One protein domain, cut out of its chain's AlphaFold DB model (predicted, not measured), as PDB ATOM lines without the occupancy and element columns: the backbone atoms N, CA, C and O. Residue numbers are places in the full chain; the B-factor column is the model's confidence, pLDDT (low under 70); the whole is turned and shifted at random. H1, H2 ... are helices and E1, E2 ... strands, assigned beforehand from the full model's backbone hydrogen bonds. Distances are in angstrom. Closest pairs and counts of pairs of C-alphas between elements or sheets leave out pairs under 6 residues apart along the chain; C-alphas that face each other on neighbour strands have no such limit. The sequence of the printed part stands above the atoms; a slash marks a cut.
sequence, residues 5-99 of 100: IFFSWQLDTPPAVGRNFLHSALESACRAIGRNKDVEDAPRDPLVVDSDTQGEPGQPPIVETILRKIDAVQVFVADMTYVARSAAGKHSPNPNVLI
ATOM      1  N   ILE A   5      35.672   1.253  32.943       94.19
ATOM      2  CA  ILE A   5      34.624   1.034  33.932       94.19
ATOM      3  C   ILE A   5      33.738   2.271  33.948       94.19
ATOM      4  O   ILE A   5      34.258   3.371  34.123       94.19
ATOM      5  N   PHE A   6      32.423   2.105  33.837       96.94
ATOM      6  CA  PHE A   6      31.491   3.190  34.122       96.94
ATOM      7  C   PHE A   6      31.092   3.148  35.598       96.94
ATOM      8  O   PHE A   6      30.552   2.146  36.070       96.94
ATOM      9  N   PHE A   7      31.365   4.223  36.330       97.56
ATOM     10  CA  PHE A   7      30.964   4.403  37.717       97.56
ATOM     11  C   PHE A   7      29.738   5.315  37.800       97.56
ATOM     12  O   PHE A   7      29.831   6.526  37.588       97.56
ATOM     13  N   SER A   8      28.600   4.722  38.153       97.25
ATOM     14  CA  SER A   8      27.359   5.423  38.471       97.25
ATOM     15  C   SER A   8      27.316   5.761  39.966       97.25
ATOM     16  O   SER A   8      27.479   4.882  40.817       97.25
ATOM     17  N   TRP A   9      27.150   7.045  40.300       96.56
ATOM     18  CA  TRP A   9      27.351   7.589  41.649       96.56
ATOM     19  C   TRP A   9      26.182   8.460  42.135       96.56
ATOM     20  O   TRP A   9      25.369   8.945  41.353       96.56
ATOM     21  N   GLN A  10      26.121   8.708  43.448       94.81
ATOM     22  CA  GLN A  10      25.135   9.586  44.105       94.81
ATOM     23  C   GLN A  10      25.798  10.678  44.968       94.81
ATOM     24  O   GLN A  10      27.017  10.674  45.160       94.81
ATOM     25  N   LEU A  11      25.000  11.638  45.468       95.25
ATOM     26  CA  LEU A  11      25.466  12.761  46.312       95.25
ATOM     27  C   LEU A  11      24.860  12.823  47.712       95.25
ATOM     28  O   LEU A  11      25.223  13.701  48.492       95.25
ATOM     29  N   ASP A  12      23.937  11.931  48.044       95.50
ATOM     30  CA  ASP A  12      23.222  11.943  49.322       95.50
ATOM     31  C   ASP A  12      24.095  11.504  50.510       95.50
ATOM     32  O   ASP A  12      23.663  11.540  51.661       95.50
ATOM     33  N   THR A  13      25.341  11.103  50.251       94.56
ATOM     34  CA  THR A  13      26.349  10.811  51.274       94.56
ATOM     35  C   THR A  13      27.469  11.855  51.275       94.56
ATOM     36  O   THR A  13      27.828  12.382  50.218       94.56
ATOM     37  N   PRO A  14      28.080  12.166  52.438       96.56
ATOM     38  CA  PRO A  14      29.224  13.070  52.476       96.56
ATOM     39  C   PRO A  14      30.338  12.572  51.537       96.56
ATOM     40  O   PRO A  14      30.726  11.405  51.639       96.56
ATOM     41  N   PRO A  15      30.917  13.421  50.663       95.75
ATOM     42  CA  PRO A  15      31.829  12.965  49.609       95.75
ATOM     43  C   PRO A  15      33.016  12.136  50.110       95.75
ATOM     44  O   PRO A  15      33.444  11.208  49.431       95.75
ATOM     45  N   ALA A  16      33.516  12.444  51.311       96.81
ATOM     46  CA  ALA A  16      34.633  11.747  51.947       96.81
ATOM     47  C   ALA A  16      34.358  10.269  52.274       96.81
ATOM     48  O   ALA A  16      35.309   9.517  52.452       96.81
ATOM     49  N   VAL A  17      33.089   9.863  52.369       95.12
ATOM     50  CA  VAL A  17      32.669   8.472  52.619       95.12
ATOM     51  C   VAL A  17      31.804   7.895  51.493       95.12
ATOM     52  O   VAL A  17      31.579   6.692  51.467       95.12
ATOM     53  N   GLY A  18      31.337   8.744  50.574       95.88
ATOM     54  CA  GLY A  18      30.565   8.383  49.387       95.88
ATOM     55  C   GLY A  18      31.389   8.482  48.107       95.88
ATOM     56  O   GLY A  18      32.453   7.870  47.995       95.88
ATOM     57  N   ARG A  19      30.921   9.306  47.157       96.00
ATOM     58  CA  ARG A  19      31.490   9.468  45.804       96.00
ATOM     59  C   ARG A  19      33.023   9.472  45.751       96.00
ATOM     60  O   ARG A  19      33.591   8.701  44.985       96.00
ATOM     61  N   ASN A  20      33.706  10.315  46.535       97.19
ATOM     62  CA  ASN A  20      35.168  10.444  46.424       97.19
ATOM     63  C   ASN A  20      35.889   9.211  46.977       97.19
ATOM     64  O   ASN A  20      36.905   8.789  46.423       97.19
ATOM     65  N   PHE A  21      35.369   8.634  48.063       97.69
ATOM     66  CA  PHE A  21      35.904   7.399  48.628       97.69
ATOM     67  C   PHE A  21      35.759   6.238  47.641       97.69
ATOM     68  O   PHE A  21      36.746   5.567  47.341       97.69
ATOM     69  N   LEU A  22      34.558   6.048  47.090       97.12
ATOM     70  CA  LEU A  22      34.271   4.985  46.129       97.12
ATOM     71  C   LEU A  22      35.097   5.136  44.848       97.12
ATOM     72  O   LEU A  22      35.696   4.165  44.396       97.12
ATOM     73  N   HIS A  23      35.215   6.354  44.315       96.50
ATOM     74  CA  HIS A  23      36.055   6.627  43.148       96.50
ATOM     75  C   HIS A  23      37.528   6.269  43.407       96.50
ATOM     76  O   HIS A  23      38.139   5.543  42.626       96.50
ATOM     77  N   SER A  24      38.089   6.699  44.542       97.12
ATOM     78  CA  SER A  24      39.468   6.370  44.937       97.12
ATOM     79  C   SER A  24      39.687   4.861  45.125       97.12
ATOM     80  O   SER A  24      40.719   4.308  44.724       97.12
ATOM     81  N   ALA A  25      38.699   4.164  45.695       96.88
ATOM     82  CA  ALA A  25      38.730   2.712  45.838       96.88
ATOM     83  C   ALA A  25      38.708   2.006  44.471       96.88
ATOM     84  O   ALA A  25      39.493   1.081  44.252       96.88
ATOM     85  N   LEU A  26      37.877   2.474  43.536       95.62
ATOM     86  CA  LEU A  26      37.810   1.953  42.169       95.62
ATOM     87  C   LEU A  26      39.111   2.181  41.398       95.62
ATOM     88  O   LEU A  26      39.632   1.245  40.793       95.62
ATOM     89  N   GLU A  27      39.695   3.378  41.473       94.25
ATOM     90  CA  GLU A  27      41.006   3.650  40.872       94.25
ATOM     91  C   GLU A  27      42.094   2.736  41.451       94.25
ATOM     92  O   GLU A  27      42.948   2.220  40.722       94.25
ATOM     93  N   SER A  28      42.065   2.504  42.767       94.12
ATOM     94  CA  SER A  28      43.003   1.607  43.445       94.12
ATOM     95  C   SER A  28      42.832   0.156  42.988       94.12
ATOM     96  O   SER A  28      43.831  -0.521  42.731       94.12
ATOM     97  N   ALA A  29      41.590  -0.309  42.820       91.94
ATOM     98  CA  ALA A  29      41.281  -1.634  42.293       91.94
ATOM     99  C   ALA A  29      41.759  -1.797  40.840       91.94
ATOM    100  O   ALA A  29      42.447  -2.772  40.534       91.94
ATOM    101  N   CYS A  30      41.507  -0.811  39.972       89.19
ATOM    102  CA  CYS A  30      41.996  -0.805  38.588       89.19
ATOM    103  C   CYS A  30      43.527  -0.916  38.530       89.19
ATOM    104  O   CYS A  30      44.080  -1.726  37.782       89.19
ATOM    105  N   ARG A  31      44.232  -0.153  39.379       87.94
ATOM    106  CA  ARG A  31      45.699  -0.218  39.495       87.94
ATOM    107  C   ARG A  31      46.191  -1.570  40.004       87.94
ATOM    108  O   ARG A  31      47.259  -2.003  39.579       87.94
ATOM    109  N   ALA A  32      45.476  -2.199  40.935       88.44
ATOM    110  CA  ALA A  32      45.840  -3.510  41.464       88.44
ATOM    111  C   ALA A  32      45.684  -4.603  40.398       88.44
ATOM    112  O   ALA A  32      46.600  -5.405  40.219       88.44
ATOM    113  N   ILE A  33      44.583  -4.576  39.639       85.50
ATOM    114  CA  ILE A  33      44.317  -5.506  38.534       85.50
ATOM    115  C   ILE A  33      45.398  -5.386  37.456       85.50
ATOM    116  O   ILE A  33      45.999  -6.390  37.093       85.50
ATOM    117  N   GLY A  34      45.732  -4.167  37.018       79.69
ATOM    118  CA  GLY A  34      46.758  -3.958  35.987       79.69
ATOM    119  C   GLY A  34      48.180  -4.378  36.394       79.69
ATOM    120  O   GLY A  34      49.051  -4.523  35.539       79.69
ATOM    121  N   ARG A  35      48.450  -4.575  37.693       79.56
ATOM    122  CA  ARG A  35      49.739  -5.090  38.198       79.56
ATOM    123  C   ARG A  35      49.736  -6.596  38.428       79.56
ATOM    124  O   ARG A  35      50.807  -7.154  38.676       79.56
ATOM    125  N   ASN A  36      48.568  -7.233  38.418       73.94
ATOM    126  CA  ASN A  36      48.447  -8.645  38.721       73.94
ATOM    127  C   ASN A  36      48.978  -9.470  37.542       73.94
ATOM    128  O   ASN A  36      48.389  -9.485  36.466       73.94
ATOM    129  N   LYS A  37      50.120 -10.131  37.753       63.72
ATOM    130  CA  LYS A  37      50.790 -10.965  36.744       63.72
ATOM    131  C   LYS A  37      50.256 -12.398  36.699       63.72
ATOM    132  O   LYS A  37      50.596 -13.113  35.764       63.72
ATOM    133  N   ASP A  38      49.451 -12.796  37.684       66.62
ATOM    134  CA  ASP A  38      48.907 -14.155  37.806       66.62
ATOM    135  C   ASP A  38      47.620 -14.345  36.987       66.62
ATOM    136  O   ASP A  38      47.121 -15.458  36.844       66.62
ATOM    137  N   VAL A  39      47.069 -13.260  36.440       63.31
ATOM    138  CA  VAL A  39      45.926 -13.297  35.527       63.31
ATOM    139  C   VAL A  39      46.483 -13.236  34.105       63.31
ATOM    140  O   VAL A  39      46.841 -12.163  33.624       63.31
ATOM    141  N   GLU A  40      46.594 -14.392  33.441       55.78
ATOM    142  CA  GLU A  40      47.152 -14.500  32.077       55.78
ATOM    143  C   GLU A  40      46.408 -13.616  31.056       55.78
ATOM    144  O   GLU A  40      47.041 -13.060  30.157       55.78
ATOM    145  N   ASP A  41      45.103 -13.405  31.266       58.22
ATOM    146  CA  ASP A  41      44.225 -12.551  30.453       58.22
ATOM    147  C   ASP A  41      44.061 -11.120  31.002       58.22
ATOM    148  O   ASP A  41      43.158 -10.392  30.581       58.22
ATOM    149  N   ALA A  42      44.893 -10.682  31.958       56.81
ATOM    150  CA  ALA A  42      44.791  -9.316  32.457       56.81
ATOM    151  C   ALA A  42      45.004  -8.337  31.292       56.81
ATOM    152  O   ALA A  42      46.037  -8.412  30.610       56.81
ATOM    153  N   PRO A  43      44.064  -7.400  31.055       57.22
ATOM    154  CA  PRO A  43      44.272  -6.365  30.063       57.22
ATOM    155  C   PRO A  43      45.565  -5.624  30.411       57.22
ATOM    156  O   PRO A  43      45.717  -5.054  31.490       57.22
ATOM    157  N   ARG A  44      46.531  -5.693  29.491       62.06
ATOM    158  CA  ARG A  44      47.806  -4.969  29.607       62.06
ATOM    159  C   ARG A  44      47.601  -3.463  29.441       62.06
ATOM    160  O   ARG A  44      48.433  -2.680  29.893       62.06
ATOM    161  N   ASP A  45      46.492  -3.086  28.807       68.56
ATOM    162  CA  ASP A  45      46.024  -1.712  28.718       68.56
ATOM    163  C   ASP A  45      45.410  -1.271  30.060       68.56
ATOM    164  O   ASP A  45      44.733  -2.063  30.720       68.56
ATOM    165  N   PRO A  46      45.621  -0.012  30.484       73.88
ATOM    166  CA  PRO A  46      45.123   0.473  31.765       73.88
ATOM    167  C   PRO A  46      43.591   0.425  31.818       73.88
ATOM    168  O   PRO A  46      42.928   0.885  30.890       73.88
ATOM    169  N   LEU A  47      43.041  -0.075  32.931       86.94
ATOM    170  CA  LEU A  47      41.631   0.127  33.259       86.94
ATOM    171  C   LEU A  47      41.410   1.581  33.679       86.94
ATOM    172  O   LEU A  47      42.112   2.083  34.565       86.94
ATOM    173  N   VAL A  48      40.436   2.242  33.061       91.19
ATOM    174  CA  VAL A  48      40.096   3.645  33.325       91.19
ATOM    175  C   VAL A  48      38.702   3.730  33.932       91.19
ATOM    176  O   VAL A  48      37.774   3.088  33.448       91.19
ATOM    177  N   VAL A  49      38.559   4.527  34.990       94.50
ATOM    178  CA  VAL A  49      37.255   4.849  35.578       94.50
ATOM    179  C   VAL A  49      36.675   6.051  34.839       94.50
ATOM    180  O   VAL A  49      37.326   7.087  34.709       94.50
ATOM    181  N   ASP A  50      35.456   5.896  34.349       95.56
ATOM    182  CA  ASP A  50      34.681   6.916  33.660       95.56
ATOM    183  C   ASP A  50      33.305   7.065  34.322       95.56
ATOM    184  O   ASP A  50      32.836   6.158  35.006       95.56
ATOM    185  N   SER A  51      32.662   8.215  34.164       94.94
ATOM    186  CA  SER A  51      31.365   8.509  34.781       94.94
ATOM    187  C   SER A  51      30.607   9.574  34.001       94.94
ATOM    188  O   SER A  51      31.190  10.245  33.145       94.94
ATOM    189  N   ASP A  52      29.316   9.737  34.317       92.44
ATOM    190  CA  ASP A  52      28.479  10.873  33.904       92.44
ATOM    191  C   ASP A  52      28.712  11.303  32.434       92.44
ATOM    192  O   ASP A  52      28.715  10.462  31.533       92.44
ATOM    193  N   THR A  53      28.923  12.593  32.163       93.31
ATOM    194  CA  THR A  53      29.277  13.108  30.828       93.31
ATOM    195  C   THR A  53      30.763  13.461  30.729       93.31
ATOM    196  O   THR A  53      31.152  14.281  29.897       93.31
ATOM    197  N   GLN A  54      31.611  12.890  31.590       91.50
ATOM    198  CA  GLN A  54      33.052  13.124  31.564       91.50
ATOM    199  C   GLN A  54      33.634  12.884  30.162       91.50
ATOM    200  O   GLN A  54      33.308  11.900  29.499       91.50
ATOM    201  N   GLY A  55      34.499  13.801  29.718       91.38
ATOM    202  CA  GLY A  55      35.170  13.731  28.416       91.38
ATOM    203  C   GLY A  55      34.330  14.190  27.218       91.38
ATOM    204  O   GLY A  55      34.872  14.297  26.120       91.38
ATOM    205  N   GLU A  56      33.048  14.508  27.409       94.19
ATOM    206  CA  GLU A  56      32.148  14.932  26.333       94.19
ATOM    207  C   GLU A  56      32.141  16.467  26.191       94.19
ATOM    208  O   GLU A  56      31.971  17.183  27.183       94.19
ATOM    209  N   PRO A  57      32.344  17.016  24.980       91.88
ATOM    210  CA  PRO A  57      32.445  18.455  24.782       91.88
ATOM    211  C   PRO A  57      31.075  19.150  24.809       91.88
ATOM    212  O   PRO A  57      30.088  18.665  24.259       91.88
ATOM    213  N   GLY A  58      31.039  20.367  25.356       92.38
ATOM    214  CA  GLY A  58      29.863  21.238  25.295       92.38
ATOM    215  C   GLY A  58      28.716  20.788  26.205       92.38
ATOM    216  O   GLY A  58      28.929  20.497  27.377       92.38
ATOM    217  N   GLN A  59      27.490  20.804  25.674       89.12
ATOM    218  CA  GLN A  59      26.270  20.376  26.366       89.12
ATOM    219  C   GLN A  59      25.707  19.135  25.666       89.12
ATOM    220  O   GLN A  59      24.785  19.254  24.854       89.12
ATOM    221  N   PRO A  60      26.298  17.952  25.902       91.88
ATOM    222  CA  PRO A  60      25.815  16.732  25.281       91.88
ATOM    223  C   PRO A  60      24.405  16.395  25.800       91.88
ATOM    224  O   PRO A  60      24.070  16.732  26.941       91.88
ATOM    225  N   PRO A  61      23.576  15.694  25.007       94.00
ATOM    226  CA  PRO A  61      22.337  15.102  25.502       94.00
ATOM    227  C   PRO A  61      22.664  14.129  26.644       94.00
ATOM    228  O   PRO A  61      23.286  13.092  26.410       94.00
ATOM    229  N   ILE A  62      22.354  14.513  27.890       92.19
ATOM    230  CA  ILE A  62      22.904  13.874  29.100       92.19
ATOM    231  C   ILE A  62      22.519  12.395  29.168       92.19
ATOM    232  O   ILE A  62      23.392  11.544  29.316       92.19
ATOM    233  N   VAL A  63      21.226  12.092  29.026       93.19
ATOM    234  CA  VAL A  63      20.695  10.730  29.178       93.19
ATOM    235  C   VAL A  63      21.228   9.821  28.077       93.19
ATOM    236  O   VAL A  63      21.795   8.773  28.373       93.19
ATOM    237  N   GLU A  64      21.127  10.235  26.810       95.00
ATOM    238  CA  GLU A  64      21.632   9.435  25.689       95.00
ATOM    239  C   GLU A  64      23.149   9.242  25.760       95.00
ATOM    240  O   GLU A  64      23.672   8.222  25.320       95.00
ATOM    241  N   THR A  65      23.869  10.218  26.309       96.06
ATOM    242  CA  THR A  65      25.319  10.137  26.492       96.06
ATOM    243  C   THR A  65      25.704   9.157  27.577       96.06
ATOM    244  O   THR A  65      26.569   8.322  27.335       96.06
ATOM    245  N   ILE A  66      25.050   9.211  28.735       95.81
ATOM    246  CA  ILE A  66      25.308   8.271  29.824       95.81
ATOM    247  C   ILE A  66      25.002   6.840  29.373       95.81
ATOM    248  O   ILE A  66      25.883   5.991  29.461       95.81
ATOM    249  N   LEU A  67      23.825   6.591  28.787       95.62
ATOM    250  CA  LEU A  67      23.454   5.254  28.304       95.62
ATOM    251  C   LEU A  67      24.421   4.743  27.226       95.62
ATOM    252  O   LEU A  67      24.886   3.611  27.303       95.62
ATOM    253  N   ARG A  68      24.827   5.601  26.277       96.19
ATOM    254  CA  ARG A  68      25.854   5.252  25.278       96.19
ATOM    255  C   ARG A  68      27.186   4.877  25.928       96.19
ATOM    256  O   ARG A  68      27.858   3.965  25.452       96.19
ATOM    257  N   LYS A  69      27.611   5.609  26.961       95.94
ATOM    258  CA  LYS A  69      28.857   5.320  27.681       95.94
ATOM    259  C   LYS A  69      28.746   3.988  28.422       95.94
ATOM    260  O   LYS A  69      29.668   3.188  28.321       95.94
ATOM    261  N   ILE A  70      27.618   3.720  29.077       96.06
ATOM    262  CA  ILE A  70      27.336   2.450  29.761       96.06
ATOM    263  C   ILE A  70      27.364   1.270  28.779       96.06
ATOM    264  O   ILE A  70      28.040   0.279  29.041       96.06
ATOM    265  N   ASP A  71      26.744   1.405  27.606       95.69
ATOM    266  CA  ASP A  71      26.765   0.372  26.559       95.69
ATOM    267  C   ASP A  71      28.180   0.083  26.015       95.69
ATOM    268  O   ASP A  71      28.442  -0.994  25.476       95.69
ATOM    269  N   ALA A  72      29.101   1.045  26.126       94.56
ATOM    270  CA  ALA A  72      30.455   0.947  25.585       94.56
ATOM    271  C   ALA A  72      31.500   0.410  26.584       94.56
ATOM    272  O   ALA A  72      32.601   0.028  26.163       94.56
ATOM    273  N   VAL A  73      31.204   0.399  27.889       94.00
ATOM    274  CA  VAL A  73      32.157  -0.048  28.919       94.00
ATOM    275  C   VAL A  73      32.174  -1.566  29.090       94.00
ATOM    276  O   VAL A  73      31.240  -2.277  28.738       94.00
ATOM    277  N   GLN A  74      33.264  -2.084  29.658       92.44
ATOM    278  CA  GLN A  74      33.411  -3.518  29.939       92.44
ATOM    279  C   GLN A  74      32.842  -3.885  31.310       92.44
ATOM    280  O   GLN A  74      32.486  -5.039  31.546       92.44
ATOM    281  N   VAL A  75      32.791  -2.915  32.223       92.62
ATOM    282  CA  VAL A  75      32.289  -3.094  33.581       92.62
ATOM    283  C   VAL A  75      31.467  -1.875  33.965       92.62
ATOM    284  O   VAL A  75      31.913  -0.742  33.806       92.62
ATOM    285  N   PHE A  76      30.292  -2.116  34.529       95.62
ATOM    286  CA  PHE A  76      29.473  -1.097  35.166       95.62
ATOM    287  C   PHE A  76      29.513  -1.290  36.684       95.62
ATOM    288  O   PHE A  76      29.387  -2.413  37.178       95.62
ATOM    289  N   VAL A  77      29.703  -0.201  37.427       96.81
ATOM    290  CA  VAL A  77      29.688  -0.187  38.893       96.81
ATOM    291  C   VAL A  77      28.698   0.869  39.366       96.81
ATOM    292  O   VAL A  77      28.881   2.050  39.095       96.81
ATOM    293  N   ALA A  78      27.692   0.442  40.128       96.88
ATOM    294  CA  ALA A  78      26.665   1.310  40.698       96.88
ATOM    295  C   ALA A  78      26.848   1.524  42.207       96.88
ATOM    296  O   ALA A  78      26.978   0.564  42.974       96.88
ATOM    297  N   ASP A  79      26.784   2.782  42.649       97.06
ATOM    298  CA  ASP A  79      26.650   3.137  44.061       97.06
ATOM    299  C   ASP A  79      25.212   2.907  44.554       97.06
ATOM    300  O   ASP A  79      24.319   3.745  44.411       97.06
ATOM    301  N   MET A  80      25.002   1.755  45.190       96.44
ATOM    302  CA  MET A  80      23.708   1.338  45.740       96.44
ATOM    303  C   MET A  80      23.462   1.838  47.171       96.44
ATOM    304  O   MET A  80      22.563   1.339  47.857       96.44
ATOM    305  N   THR A  81      24.252   2.801  47.655       96.25
ATOM    306  CA  THR A  81      24.056   3.370  48.989       96.25
ATOM    307  C   THR A  81      22.682   4.021  49.087       96.25
ATOM    308  O   THR A  81      22.270   4.802  48.228       96.25
ATOM    309  N   TYR A  82      21.950   3.698  50.153       96.19
ATOM    310  CA  TYR A  82      20.590   4.187  50.337       96.19
ATOM    311  C   TYR A  82      20.551   5.704  50.511       96.19
ATOM    312  O   TYR A  82      21.261   6.259  51.347       96.19
ATOM    313  N   VAL A  83      19.660   6.349  49.762       96.25
ATOM    314  CA  VAL A  83      19.450   7.806  49.783       96.25
ATOM    315  C   VAL A  83      18.086   8.186  50.345       96.25
ATOM    316  O   VAL A  83      17.854   9.324  50.738       96.25
ATOM    317  N   ALA A  84      17.162   7.227  50.405       95.44
ATOM    318  CA  ALA A  84      15.806   7.464  50.864       95.44
ATOM    319  C   ALA A  84      15.264   6.294  51.684       95.44
ATOM    320  O   ALA A  84      15.715   5.148  51.585       95.44
ATOM    321  N   ARG A  85      14.232   6.593  52.476       97.31
ATOM    322  CA  ARG A  85      13.448   5.611  53.219       97.31
ATOM    323  C   ARG A  85      11.962   5.888  53.024       97.31
ATOM    324  O   ARG A  85      11.494   6.997  53.255       97.31
ATOM    325  N   SER A  86      11.221   4.875  52.594       95.94
ATOM    326  CA  SER A  86       9.763   4.946  52.445       95.94
ATOM    327  C   SER A  86       9.052   5.054  53.799       95.94
ATOM    328  O   SER A  86       9.610   4.689  54.835       95.94
ATOM    329  N   ALA A  87       7.776   5.455  53.786       96.75
ATOM    330  CA  ALA A  87       6.933   5.488  54.986       96.75
ATOM    331  C   ALA A  87       6.797   4.110  55.668       96.75
ATOM    332  O   ALA A  87       6.712   4.025  56.888       96.75
ATOM    333  N   ALA A  88       6.851   3.022  54.890       96.69
ATOM    334  CA  ALA A  88       6.864   1.647  55.399       96.69
ATOM    335  C   ALA A  88       8.251   1.192  55.907       96.69
ATOM    336  O   ALA A  88       8.442   0.027  56.246       96.69
ATOM    337  N   GLY A  89       9.246   2.083  55.921       96.38
ATOM    338  CA  GLY A  89      10.576   1.833  56.465       96.38
ATOM    339  C   GLY A  89      11.565   1.144  55.521       96.38
ATOM    340  O   GLY A  89      12.690   0.884  55.948       96.38
ATOM    341  N   LYS A  90      11.188   0.872  54.263       96.88
ATOM    342  CA  LYS A  90      12.084   0.295  53.239       96.88
ATOM    343  C   LYS A  90      13.072   1.336  52.722       96.88
ATOM    344  O   LYS A  90      12.651   2.461  52.454       96.88
ATOM    345  N   HIS A  91      14.330   0.947  52.545       96.94
ATOM    346  CA  HIS A  91      15.370   1.801  51.973       96.94
ATOM    347  C   HIS A  91      15.349   1.775  50.441       96.94
ATOM    348  O   HIS A  91      14.961   0.768  49.850       96.94
ATOM    349  N   SER A  92      15.770   2.875  49.821       96.50
ATOM    350  CA  SER A  92      15.919   3.007  48.371       96.50
ATOM    351  C   SER A  92      17.262   3.658  48.033       96.50
ATOM    352  O   SER A  92      17.620   4.644  48.687       96.50
ATOM    353  N   PRO A  93      17.992   3.147  47.027       96.75
ATOM    354  CA  PRO A  93      19.130   3.848  46.437       96.75
ATOM    355  C   PRO A  93      18.643   5.008  45.555       96.75
ATOM    356  O   PRO A  93      17.433   5.244  45.431       96.75
ATOM    357  N   ASN A  94      19.588   5.741  44.967       96.75
ATOM    358  CA  ASN A  94      19.300   6.831  44.040       96.75
ATOM    359  C   ASN A  94      18.614   6.291  42.765       96.75
ATOM    360  O   ASN A  94      19.177   5.410  42.120       96.75
ATOM    361  N   PRO A  95      17.429   6.801  42.376       94.44
ATOM    362  CA  PRO A  95      16.729   6.347  41.175       94.44
ATOM    363  C   PRO A  95      17.496   6.542  39.865       94.44
ATOM    364  O   PRO A  95      17.295   5.753  38.951       94.44
ATOM    365  N   ASN A  96      18.367   7.551  39.762       93.62
ATOM    366  CA  ASN A  96      19.167   7.764  38.553       93.62
ATOM    367  C   ASN A  96      20.125   6.587  38.335       93.62
ATOM    368  O   ASN A  96      20.117   5.993  37.266       93.62
ATOM    369  N   VAL A  97      20.809   6.158  39.402       95.00
ATOM    370  CA  VAL A  97      21.704   4.986  39.408       95.00
ATOM    371  C   VAL A  97      20.976   3.684  39.030       95.00
ATOM    372  O   VAL A  97      21.611   2.726  38.616       95.00
ATOM    373  N   LEU A  98      19.646   3.620  39.186       92.88
ATOM    374  CA  LEU A  98      18.840   2.450  38.803       92.88
ATOM    375  C   LEU A  98      18.390   2.451  37.335       92.88
ATOM    376  O   LEU A  98      17.927   1.417  36.853       92.88
ATOM    377  N   ILE A  99      18.397   3.616  36.685       90.31
ATOM    378  CA  ILE A  99      18.000   3.786  35.278       90.31
ATOM    379  C   ILE A  99      19.221   3.697  34.362       90.31
ATOM    380  O   ILE A  99      19.090   3.241  33.229       90.31
TER     381      ILE A  99
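This is residues 5 to 99 of the 100 residues of an uncharacterized protein of Bradyrhizobiaceae bacterium (UniProt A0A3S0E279). A small sheet of three short parallel strands lies in the middle, with the long helix H1 over one face and the shorter H2 slanting over the opposite face. Long loops reach to the two ends of the length, one through Glu 40 and the other through Ala 87, while the short H3 only grazes the sheet. The printed part has 95 residues, with three named helices and three named strands in the order E1 H1 E2 H2 E3 H3; the sheet runs E2 E1 E3. The class is mixed, helices and strands, with under half of the residues in named elements. The whole is loose, with a radius of gyration of the C-alphas of 15.6 A, and elongated, spanning 50 by 32 by 22 A.

Start at E1, residues 5 to 8, the inner strand. Beside it find E2, residues 48 to 50, parallel at 29 degrees, with N 5 and O 48 2.8 A apart, within hydrogen-bond range. The other edge strand is E3, residues 75 to 78, parallel to E1 at 17 degrees, with N 6 to O 75 at 2.9 A. Look next at H1, residues 19 to 35: it is on the sheet at a height of 8.6 A, over E1 and only just not over E2, where 2 of its C-alphas fall. It runs along the strands, at 13 degrees to E1 on the local plane; its closest C-alphas to E2 are Glu 27 and Val 49, 6.6 A. E1, H1 and E2 form a strand-helix-strand unit, two parallel neighbour strands with a helix between, with a right-handed crossover. On the opposite face find H2, residues 62 to 72, at a height of 10.5 A over the sheet; it lies over E1 and runs slantwise to the strands, at 33 degrees to E1 on the local plane, and the closest C-alphas of E1 and H2 are those of Phe 6 and Ile 70, 6.1 A apart. E2, H2 and E3 form a split unit, with E1 between its strands, also right-handed. H3, residues 95 to 99, only grazes the sheet with residues 96 to 98. H1 and H2 are apart. In H1, H2 and H3 every O i to N i+4 pair is within hydrogen-bond range.

Find C-alpha 5 at (34.624, 1.034, 33.932), where E1 begins. From C-alpha 19 at (31.490, 9.468, 45.804), H1 runs 24.6 A. H2 measures 15.4 A, and H3 ends at C-alpha 99, at (18.000, 3.786, 35.278).

The two C-alphas farthest apart are those of Glu 40 and Ala 87, 50.4 A. The printed part has no cut. The links H1 to E2, E2 to H2 and E3 to H3 are long; in the last, residues 84 to 85 pair with 91 to 92, antiparallel. Look for low confidence, pLDDT under 70, at residues 37 to 45.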